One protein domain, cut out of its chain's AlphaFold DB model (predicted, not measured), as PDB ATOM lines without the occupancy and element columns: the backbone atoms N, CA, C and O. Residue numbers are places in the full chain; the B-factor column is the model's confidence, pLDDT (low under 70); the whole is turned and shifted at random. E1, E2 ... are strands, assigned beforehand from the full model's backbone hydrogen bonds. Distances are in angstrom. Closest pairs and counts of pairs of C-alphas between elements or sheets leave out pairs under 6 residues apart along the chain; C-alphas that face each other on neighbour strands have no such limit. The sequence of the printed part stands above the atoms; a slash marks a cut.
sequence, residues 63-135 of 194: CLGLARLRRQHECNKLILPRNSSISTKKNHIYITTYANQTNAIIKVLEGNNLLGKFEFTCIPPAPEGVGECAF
ATOM      1  N   CYS A  63     151.855 174.243 167.186       77.75
ATOM      2  CA  CYS A  63     150.713 173.823 166.388       77.75
ATOM      3  C   CYS A  63     151.121 173.689 164.917       77.75
ATOM      4  O   CYS A  63     151.698 174.628 164.380       77.75
ATOM      5  N   LEU A  64     150.760 172.594 164.248       82.19
ATOM      6  CA  LEU A  64     150.907 172.472 162.795       82.19
ATOM      7  C   LEU A  64     149.562 172.742 162.120       82.19
ATOM      8  O   LEU A  64     148.570 172.055 162.388       82.19
ATOM      9  N   GLY A  65     149.527 173.739 161.248       79.19
ATOM     10  CA  GLY A  65     148.362 174.142 160.477       79.19
ATOM     11  C   GLY A  65     148.594 174.021 158.977       79.19
ATOM     12  O   GLY A  65     149.722 174.027 158.492       79.19
ATOM     13  N   LEU A  66     147.495 173.928 158.241       77.38
ATOM     14  CA  LEU A  66     147.472 174.000 156.789       77.38
ATOM     15  C   LEU A  66     146.691 175.237 156.378       77.38
ATOM     16  O   LEU A  66     145.567 175.440 156.835       77.38
ATOM     17  N   ALA A  67     147.291 176.053 155.526       74.50
ATOM     18  CA  ALA A  67     146.676 177.243 154.974       74.50
ATOM     19  C   ALA A  67     146.300 177.010 153.516       74.50
ATOM     20  O   ALA A  67     147.104 176.533 152.707       74.50
ATOM     21  N   ARG A  68     145.049 177.344 153.197       69.81
ATOM     22  CA  ARG A  68     144.471 177.190 151.866       69.81
ATOM     23  C   ARG A  68     143.842 178.494 151.411       69.81
ATOM     24  O   ARG A  68     143.125 179.134 152.172       69.81
ATOM     25  N   LEU A  69     144.024 178.827 150.136       64.06
ATOM     26  CA  LEU A  69     143.293 179.916 149.497       64.06
ATOM     27  C   LEU A  69     141.896 179.425 149.067       64.06
ATOM     28  O   LEU A  69     141.788 178.511 148.247       64.06
ATOM     29  N   ARG A  70     140.819 180.008 149.606       61.78
ATOM     30  CA  ARG A  70     139.435 179.770 149.162       61.78
ATOM     31  C   ARG A  70     138.857 181.053 148.581       61.78
ATOM     32  O   ARG A  70     138.595 181.989 149.331       61.78
ATOM     33  N   ARG A  71     138.664 181.076 147.255       56.66
ATOM     34  CA  ARG A  71     138.097 182.156 146.411       56.66
ATOM     35  C   ARG A  71     138.680 183.577 146.548       56.66
ATOM     36  O   ARG A  71     138.420 184.353 145.645       56.66
ATOM     37  N   GLN A  72     139.431 183.891 147.610       52.94
ATOM     38  CA  GLN A  72     140.275 185.076 147.873       52.94
ATOM     39  C   GLN A  72     140.676 185.193 149.362       52.94
ATOM     40  O   GLN A  72     141.546 185.990 149.693       52.94
ATOM     41  N   HIS A  73     140.104 184.383 150.263       56.50
ATOM     42  CA  HIS A  73     140.475 184.362 151.681       56.50
ATOM     43  C   HIS A  73     141.384 183.172 152.007       56.50
ATOM     44  O   HIS A  73     141.142 182.048 151.563       56.50
ATOM     45  N   GLU A  74     142.434 183.415 152.792       65.94
ATOM     46  CA  GLU A  74     143.303 182.363 153.316       65.94
ATOM     47  C   GLU A  74     142.659 181.756 154.569       65.94
ATOM     48  O   GLU A  74     142.468 182.421 155.586       65.94
ATOM     49  N   CYS A  75     142.264 180.488 154.476       68.62
ATOM     50  CA  CYS A  75     141.692 179.736 155.582       68.62
ATOM     51  C   CYS A  75     142.766 178.826 156.177       68.62
ATOM     52  O   CYS A  75     143.228 177.887 155.521       68.62
ATOM     53  N   ASN A  76     143.120 179.076 157.438       74.94
ATOM     54  CA  ASN A  76     144.068 178.257 158.184       74.94
ATOM     55  C   ASN A  76     143.304 177.208 158.988       74.94
ATOM     56  O   ASN A  76     142.513 177.542 159.871       74.94
ATOM     57  N   LYS A  77     143.549 175.929 158.707       79.75
ATOM     58  CA  LYS A  77     143.028 174.814 159.495       79.75
ATOM     59  C   LYS A  77     144.140 174.221 160.346       79.75
ATOM     60  O   LYS A  77     145.168 173.789 159.831       79.75
ATOM     61  N   LEU A  78     143.912 174.150 161.652       81.12
ATOM     62  CA  LEU A  78     144.805 173.462 162.575       81.12
ATOM     63  C   LEU A  78     144.708 171.943 162.364       81.12
ATOM     64  O   LEU A  78     143.629 171.369 162.509       81.12
ATOM     65  N   ILE A  79     145.828 171.291 162.038       82.69
ATOM     66  CA  ILE A  79     145.892 169.836 161.844       82.69
ATOM     67  C   ILE A  79     146.441 169.156 163.089       82.69
ATOM     68  O   ILE A  79     145.801 168.246 163.609       82.69
ATOM     69  N   LEU A  80     147.579 169.602 163.619       84.31
ATOM     70  CA  LEU A  80     148.135 169.081 164.869       84.31
ATOM     71  C   LEU A  80     148.115 170.179 165.933       84.31
ATOM     72  O   LEU A  80     148.789 171.195 165.760       84.31
ATOM     73  N   PRO A  81     147.358 170.006 167.031       84.50
ATOM     74  CA  PRO A  81     147.399 170.952 168.132       84.50
ATOM     75  C   PRO A  81     148.743 170.878 168.863       84.50
ATOM     76  O   PRO A  81     149.458 169.875 168.810       84.50
ATOM     77  N   ARG A  82     149.068 171.948 169.590       81.06
ATOM     78  CA  ARG A  82     150.242 172.004 170.463       81.06
ATOM     79  C   ARG A  82     150.211 170.863 171.482       81.06
ATOM     80  O   ARG A  82     149.149 170.520 171.997       81.06
ATOM     81  N   ASN A  83     151.384 170.336 171.826       79.94
ATOM     82  CA  ASN A  83     151.576 169.237 172.773       79.94
ATOM     83  C   ASN A  83     150.961 167.892 172.335       79.94
ATOM     84  O   ASN A  83     150.753 167.018 173.181       79.94
ATOM     85  N   SER A  84     150.700 167.697 171.039       80.25
ATOM     86  CA  SER A  84     150.313 166.392 170.490       80.25
ATOM     87  C   SER A  84     151.511 165.437 170.429       80.25
ATOM     88  O   SER A  84     152.655 165.875 170.324       80.25
ATOM     89  N   SER A  85     151.278 164.125 170.448       77.81
ATOM     90  CA  SER A  85     152.320 163.119 170.196       77.81
ATOM     91  C   SER A  85     152.910 163.279 168.789       77.81
ATOM     92  O   SER A  85     152.168 163.412 167.816       77.81
ATOM     93  N   ILE A  86     154.243 163.274 168.671       66.56
ATOM     94  CA  ILE A  86     154.948 163.538 167.399       66.56
ATOM     95  C   ILE A  86     154.845 162.375 166.394       66.56
ATOM     96  O   ILE A  86     154.969 162.598 165.196       66.56
ATOM     97  N   SER A  87     154.494 161.167 166.834       73.56
ATOM     98  CA  SER A  87     154.192 160.041 165.941       73.56
ATOM     99  C   SER A  87     152.687 159.956 165.648       73.56
ATOM    100  O   SER A  87     152.002 159.053 166.117       73.56
ATOM    101  N   THR A  88     152.133 160.957 164.955       70.25
ATOM    102  CA  THR A  88     150.702 160.977 164.595       70.25
ATOM    103  C   THR A  88     150.532 161.207 163.096       70.25
ATOM    104  O   THR A  88     150.929 162.252 162.586       70.25
ATOM    105  N   LYS A  89     149.889 160.263 162.400       76.94
ATOM    106  CA  LYS A  89     149.444 160.427 161.007       76.94
ATOM    107  C   LYS A  89     148.031 161.023 161.007       76.94
ATOM    108  O   LYS A  89     147.173 160.569 161.762       76.94
ATOM    109  N   LYS A  90     147.783 162.060 160.200       73.44
ATOM    110  CA  LYS A  90     146.451 162.664 160.036       73.44
ATOM    111  C   LYS A  90     146.111 162.777 158.563       73.44
ATOM    112  O   LYS A  90     146.790 163.488 157.830       73.44
ATOM    113  N   ASN A  91     145.021 162.129 158.179       76.69
ATOM    114  CA  ASN A  91     144.479 162.196 156.831       76.69
ATOM    115  C   ASN A  91     143.326 163.199 156.828       76.69
ATOM    116  O   ASN A  91     142.488 163.196 157.731       76.69
ATOM    117  N   HIS A  92     143.304 164.088 155.839       68.19
ATOM    118  CA  HIS A  92     142.224 165.052 155.664       68.19
ATOM    119  C   HIS A  92     141.815 165.066 154.193       68.19
ATOM    120  O   HIS A  92     142.669 165.118 153.310       68.19
ATOM    121  N   ILE A  93     140.507 164.974 153.959       70.00
ATOM    122  CA  ILE A  93     139.903 164.961 152.633       70.00
ATOM    123  C   ILE A  93     139.814 166.399 152.118       70.00
ATOM    124  O   ILE A  93     139.251 167.291 152.765       70.00
ATOM    125  N   TYR A  94     140.372 166.622 150.933       66.44
ATOM    126  CA  TYR A  94     140.333 167.914 150.263       66.44
ATOM    127  C   TYR A  94     139.219 167.961 149.227       66.44
ATOM    128  O   TYR A  94     139.115 167.099 148.367       66.44
ATOM    129  N   ILE A  95     138.431 169.033 149.298       67.56
ATOM    130  CA  ILE A  95     137.328 169.332 148.379       67.56
ATOM    131  C   ILE A  95     137.783 170.409 147.389       67.56
ATOM    132  O   ILE A  95     138.577 171.278 147.766       67.56
ATOM    133  N   THR A  96     137.296 170.409 146.149       67.88
ATOM    134  CA  THR A  96     137.541 171.494 145.181       67.88
ATOM    135  C   THR A  96     136.890 172.806 145.637       67.88
ATOM    136  O   THR A  96     135.786 172.839 146.178       67.88
ATOM    137  N   THR A  97     137.606 173.920 145.470       66.12
ATOM    138  CA  THR A  97     137.151 175.263 145.883       66.12
ATOM    139  C   THR A  97     136.439 176.045 144.787       66.12
ATOM    140  O   THR A  97     135.769 177.024 145.103       66.12
ATOM    141  N   TYR A  98     136.619 175.650 143.528       70.38
ATOM    142  CA  TYR A  98     135.975 176.223 142.350       70.38
ATOM    143  C   TYR A  98     135.812 175.131 141.284       70.38
ATOM    144  O   TYR A  98     136.527 174.125 141.318       70.38
ATOM    145  N   ALA A  99     134.858 175.309 140.367       65.81
ATOM    146  CA  ALA A  99     134.627 174.368 139.274       65.81
ATOM    147  C   ALA A  99     135.851 174.294 138.343       65.81
ATOM    148  O   ALA A  99     136.473 175.318 138.056       65.81
ATOM    149  N   ASN A 100     136.184 173.092 137.871       70.00
ATOM    150  CA  ASN A 100     137.332 172.820 136.995       70.00
ATOM    151  C   ASN A 100     138.688 173.214 137.606       70.00
ATOM    152  O   ASN A 100     139.604 173.646 136.907       70.00
ATOM    153  N   GLN A 101     138.829 173.072 138.925       68.00
ATOM    154  CA  GLN A 101     140.096 173.301 139.607       68.00
ATOM    155  C   GLN A 101     141.153 172.273 139.179       68.00
ATOM    156  O   GLN A 101     141.113 171.127 139.608       68.00
ATOM    157  N   THR A 102     142.129 172.716 138.386       68.81
ATOM    158  CA  THR A 102     143.256 171.902 137.895       68.81
ATOM    159  C   THR A 102     144.521 172.000 138.750       68.81
ATOM    160  O   THR A 102     145.396 171.140 138.642       68.81
ATOM    161  N   ASN A 103     144.622 173.024 139.608       73.06
ATOM    162  CA  ASN A 103     145.734 173.218 140.542       73.06
ATOM    163  C   ASN A 103     145.220 173.474 141.970       73.06
ATOM    164  O   ASN A 103     144.297 174.269 142.174       73.06
ATOM    165  N   ALA A 104     145.818 172.825 142.970       73.31
ATOM    166  CA  ALA A 104     145.619 173.139 144.380       73.31
ATOM    167  C   ALA A 104     146.946 173.440 145.087       73.31
ATOM    168  O   ALA A 104     147.863 172.625 145.082       73.31
ATOM    169  N   ILE A 105     147.008 174.581 145.776       77.75
ATOM    170  CA  ILE A 105     148.162 174.980 146.587       77.75
ATOM    171  C   ILE A 105     147.821 174.802 148.065       77.75
ATOM    172  O   ILE A 105     146.866 175.400 148.574       77.75
ATOM    173  N   ILE A 106     148.626 174.008 148.766       82.94
ATOM    174  CA  ILE A 106     148.542 173.787 150.210       82.94
ATOM    175  C   ILE A 106     149.803 174.341 150.855       82.94
ATOM    176  O   ILE A 106     150.914 173.887 150.584       82.94
ATOM    177  N   LYS A 107     149.645 175.318 151.744       80.44
ATOM    178  CA  LYS A 107     150.756 175.840 152.539       80.44
ATOM    179  C   LYS A 107     150.777 175.149 153.897       80.44
ATOM    180  O   LYS A 107     149.735 175.017 154.536       80.44
ATOM    181  N   VAL A 108     151.957 174.746 154.357       85.69
ATOM    182  CA  VAL A 108     152.151 174.147 155.684       85.69
ATOM    183  C   VAL A 108     152.764 175.180 156.615       85.69
ATOM    184  O   VAL A 108     153.800 175.766 156.302       85.69
ATOM    185  N   LEU A 109     152.118 175.394 157.756       83.19
ATOM    186  CA  LEU A 109     152.503 176.380 158.757       83.19
ATOM    187  C   LEU A 109     152.777 175.695 160.100       83.19
ATOM    188  O   LEU A 109     151.957 174.909 160.569       83.19
ATOM    189  N   GLU A 110     153.883 176.030 160.759       83.75
ATOM    190  CA  GLU A 110     154.146 175.693 162.162       83.75
ATOM    191  C   GLU A 110     154.016 176.955 163.019       83.75
ATOM    192  O   GLU A 110     154.837 177.871 162.958       83.75
ATOM    193  N   GLY A 111     152.949 177.035 163.815       83.00
ATOM    194  CA  GLY A 111     152.547 178.278 164.464       83.00
ATOM    195  C   GLY A 111     152.309 179.365 163.415       83.00
ATOM    196  O   GLY A 111     151.385 179.251 162.614       83.00
ATOM    197  N   ASN A 112     153.171 180.384 163.411       83.81
ATOM    198  CA  ASN A 112     153.142 181.490 162.447       83.81
ATOM    199  C   ASN A 112     154.227 181.373 161.355       83.81
ATOM    200  O   ASN A 112     154.375 182.287 160.549       83.81
ATOM    201  N   ASN A 113     154.989 180.275 161.322       85.50
ATOM    202  CA  ASN A 113     156.101 180.088 160.391       85.50
ATOM    203  C   ASN A 113     155.683 179.224 159.197       85.50
ATOM    204  O   ASN A 113     155.142 178.137 159.381       85.50
ATOM    205  N   LEU A 114     155.981 179.669 157.976       85.38
ATOM    206  CA  LEU A 114     155.790 178.875 156.759       85.38
ATOM    207  C   LEU A 114     156.896 177.828 156.629       85.38
ATOM    208  O   LEU A 114     158.053 178.178 156.432       85.38
ATOM    209  N   LEU A 115     156.520 176.552 156.708       85.12
ATOM    210  CA  LEU A 115     157.437 175.432 156.502       85.12
ATOM    211  C   LEU A 115     157.606 175.098 155.019       85.12
ATOM    212  O   LEU A 115     158.685 174.703 154.593       85.12
ATOM    213  N   GLY A 116     156.543 175.244 154.229       84.06
ATOM    214  CA  GLY A 116     156.588 174.907 152.812       84.06
ATOM    215  C   GLY A 116     155.264 175.104 152.094       84.06
ATOM    216  O   GLY A 116     154.228 175.386 152.705       84.06
ATOM    217  N   LYS A 117     155.314 174.957 150.770       84.44
ATOM    218  CA  LYS A 117     154.155 175.001 149.880       84.44
ATOM    219  C   LYS A 117     154.172 173.754 149.008       84.44
ATOM    220  O   LYS A 117     155.213 173.407 148.462       84.44
ATOM    221  N   PHE A 118     153.023 173.109 148.897       80.81
ATOM    222  CA  PHE A 118     152.801 171.946 148.054       80.81
ATOM    223  C   PHE A 118     151.794 172.335 146.983       80.81
ATOM    224  O   PHE A 118     150.706 172.812 147.308       80.81
ATOM    225  N   GLU A 119     152.174 172.161 145.725       77.81
ATOM    226  CA  GLU A 119     151.316 172.434 144.577       77.81
ATOM    227  C   GLU A 119     150.953 171.103 143.930       77.81
ATOM    228  O   GLU A 119     151.825 170.326 143.546       77.81
ATOM    229  N   PHE A 120     149.658 170.828 143.853       75.06
ATOM    230  CA  PHE A 120     149.113 169.666 143.172       75.06
ATOM    231  C   PHE A 120     148.617 170.126 141.809       75.06
ATOM    232  O   PHE A 120     147.642 170.875 141.733       75.06
ATOM    233  N   THR A 121     149.295 169.702 140.748       71.31
ATOM    234  CA  THR A 121     148.881 169.902 139.357       71.31
ATOM    235  C   THR A 121     148.169 168.651 138.834       71.31
ATOM    236  O   THR A 121     148.249 167.585 139.443       71.31
ATOM    237  N   CYS A 122     147.450 168.778 137.717       64.44
ATOM    238  CA  CYS A 122     146.759 167.669 137.043       64.44
ATOM    239  C   CYS A 122     145.548 167.090 137.803       64.44
ATOM    240  O   CYS A 122     145.228 165.912 137.658       64.44
ATOM    241  N   ILE A 123     144.836 167.910 138.584       66.38
ATOM    242  CA  ILE A 123     143.540 167.506 139.153       66.38
ATOM    243  C   ILE A 123     142.502 167.494 138.015       66.38
ATOM    244  O   ILE A 123     142.390 168.501 137.305       66.38
ATOM    245  N   PRO A 124     141.749 166.394 137.804       66.88
ATOM    246  CA  PRO A 124     140.729 166.351 136.766       66.88
ATOM    247  C   PRO A 124     139.665 167.427 137.032       66.88
ATOM    248  O   PRO A 124     139.310 167.663 138.191       66.88
ATOM    249  N   PRO A 125     139.151 168.096 135.985       66.00
ATOM    250  CA  PRO A 125     138.160 169.150 136.142       66.00
ATOM    251  C   PRO A 125     136.896 168.594 136.812       66.00
ATOM    252  O   PRO A 125     136.122 167.862 136.203       66.00
ATOM    253  N   ALA A 126     136.717 168.929 138.092       59.66
ATOM    254  CA  ALA A 126     135.593 168.488 138.911       59.66
ATOM    255  C   ALA A 126     134.672 169.672 139.282       59.66
ATOM    256  O   ALA A 126     135.156 170.807 139.414       59.66
ATOM    257  N   PRO A 127     133.357 169.438 139.468       64.44
ATOM    258  CA  PRO A 127     132.413 170.465 139.911       64.44
ATOM    259  C   PRO A 127     132.773 171.027 141.297       64.44
ATOM    260  O   PRO A 127     133.449 170.374 142.095       64.44
ATOM    261  N   GLU A 128     132.320 172.247 141.599       66.00
ATOM    262  CA  GLU A 128     132.559 172.880 142.902       66.00
ATOM    263  C   GLU A 128     131.868 172.100 144.034       66.00
ATOM    264  O   GLU A 128     130.690 171.765 143.940       66.00
ATOM    265  N   GLY A 129     132.584 171.850 145.135       60.56
ATOM    266  CA  GLY A 129     131.986 171.320 146.365       60.56
ATOM    267  C   GLY A 129     131.818 169.800 146.424       60.56
ATOM    268  O   GLY A 129     131.353 169.300 147.447       60.56
ATOM    269  N   VAL A 130     132.239 169.053 145.399       55.16
ATOM    270  CA  VAL A 130     132.271 167.585 145.464       55.16
ATOM    271  C   VAL A 130     133.496 167.169 146.278       55.16
ATOM    272  O   VAL A 130     134.640 167.351 145.863       55.16
ATOM    273  N   GLY A 131     133.242 166.711 147.507       47.75
ATOM    274  CA  GLY A 131     134.267 166.375 148.499       47.75
ATOM    275  C   GLY A 131     134.994 165.061 148.270       47.75
ATOM    276  O   GLY A 131     135.914 164.733 149.009       47.75
ATOM    277  N   GLU A 132     134.633 164.357 147.217       44.28
ATOM    278  CA  GLU A 132     135.391 163.252 146.683       44.28
ATOM    279  C   GLU A 132     135.806 163.697 145.290       44.28
ATOM    280  O   GLU A 132     134.962 163.957 144.432       44.28
ATOM    281  N   CYS A 133     137.112 163.785 145.035       39.28
ATOM    282  CA  CYS A 133     137.550 163.518 143.677       39.28
ATOM    283  C   CYS A 133     136.902 162.177 143.337       39.28
ATOM    284  O   CYS A 133     137.223 161.175 143.978       39.28
ATOM    285  N   ALA A 134     135.934 162.174 142.422       38.31
ATOM    286  CA  ALA A 134     135.450 160.952 141.829       38.31
ATOM    287  C   ALA A 134     136.663 160.339 141.123       38.31
ATOM    288  O   ALA A 134     136.927 160.613 139.956       38.31
ATOM    289  N   PHE A 135     137.455 159.557 141.861       39.88
ATOM    290  CA  PHE A 135     138.204 158.459 141.291       39.88
ATOM    291  C   PHE A 135     137.115 157.565 140.720       39.88
ATOM    292  O   PHE A 135     136.475 156.787 141.425       39.88
TER     293      PHE A 135
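This is residues 63 to 135 of the 194 residues of an uncharacterized protein of Dorcoceras hygrometricum (UniProt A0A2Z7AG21). This is one strongly twisted sheet of four strands, made of two hairpins side by side, E1 with E2 and E3 with E4, with E1 and E3 in the middle. From the end of E2 the long link of residues 81 to 103 loops back along the length of the sheet, over one face of it, to reach the start of E3, and the last residues, 121 to 135, gather beside residues 95 to 101 of that link at the end of the sheet where E4 ends. The printed part has 73 residues with four named strands, E1 E2 E3 E4 along the chain, and no named helix; across the sheet the order is E2 E1 E3 E4, all antiparallel. The class is all strand, though under half of the residues, 30 of the 73, are in named elements. The whole is only just compact, close to loose, with a radius of gyration of the C-alphas of 13.5 A, and elongated, with spans of 38 by 25 by 18 A.

Begin with the two inner strands, E1 at residues 64 to 70 and E3 at residues 104 to 110, which are antiparallel neighbours with 148 degrees between their directions. Look at C-alphas 64 and 110, which face each other at 4.6 A, and then at N 65 and O 109, within hydrogen-bond range at 2.8 A; N 107 and O 67 are 3.0 A apart. On the other side of E1 you find the edge strand E2, residues 73 to 80, antiparallel to E1 at 155 degrees. C-alphas 78 and 65 of this pair face each other at 4.2 A; N 66 and O 77 are within hydrogen-bond range at 2.8 A, and so are N 75 and O 68, also at 2.8 A. E1 and E2 are a hairpin with a tight link of 2 residues. Now go to the other edge strand, E4 at residues 113 to 120, antiparallel to E3 at 160 degrees. C-alphas 107 and 117 face each other at 4.4 A, and N 106 and O 118 are within hydrogen-bond range at 2.8 A, as are N 113 and O 110 at 2.9 A. E3 and E4 are the second hairpin, again with a tight link of 2 residues. E2 is apart from E4, and it is apart from E3 too. From edge to edge the strands' lines turn by 74 degrees, while the way across the sheet turns by 17 degrees.

Find C-alpha 64 at (150.907, 172.472, 162.795); from there E1 runs 19.3 A to C-alpha 70. E2 begins at C-alpha 73, at (140.475, 184.362, 151.681), and runs 21.6 A to C-alpha 80. After the long stretch of residues 81 to 103, E3 covers 19.9 A from C-alpha 104 to C-alpha 110. E4 starts at C-alpha 113 and ends 21.3 A away at C-alpha 120, at (149.113, 169.666, 143.172).

The two C-alphas farthest apart are those of Asn 83 and Pro 125, at 39.0 A, and the first and last printed C-alphas, of Cys 63 and Phe 135, are 32.0 A apart. The printed part has no cut. The link from E2 to E3 is long, with 23 residues, and residues 121 to 135 also hold no named element. The sheet's C-alphas lie up to 6.9 A off the best plane through them. In the B-factor column the mean pLDDT of the printed part is 71.2; look for values under 70 at 31 residues, among them residues 68 to 75, 94 to 97 and 122 to 135.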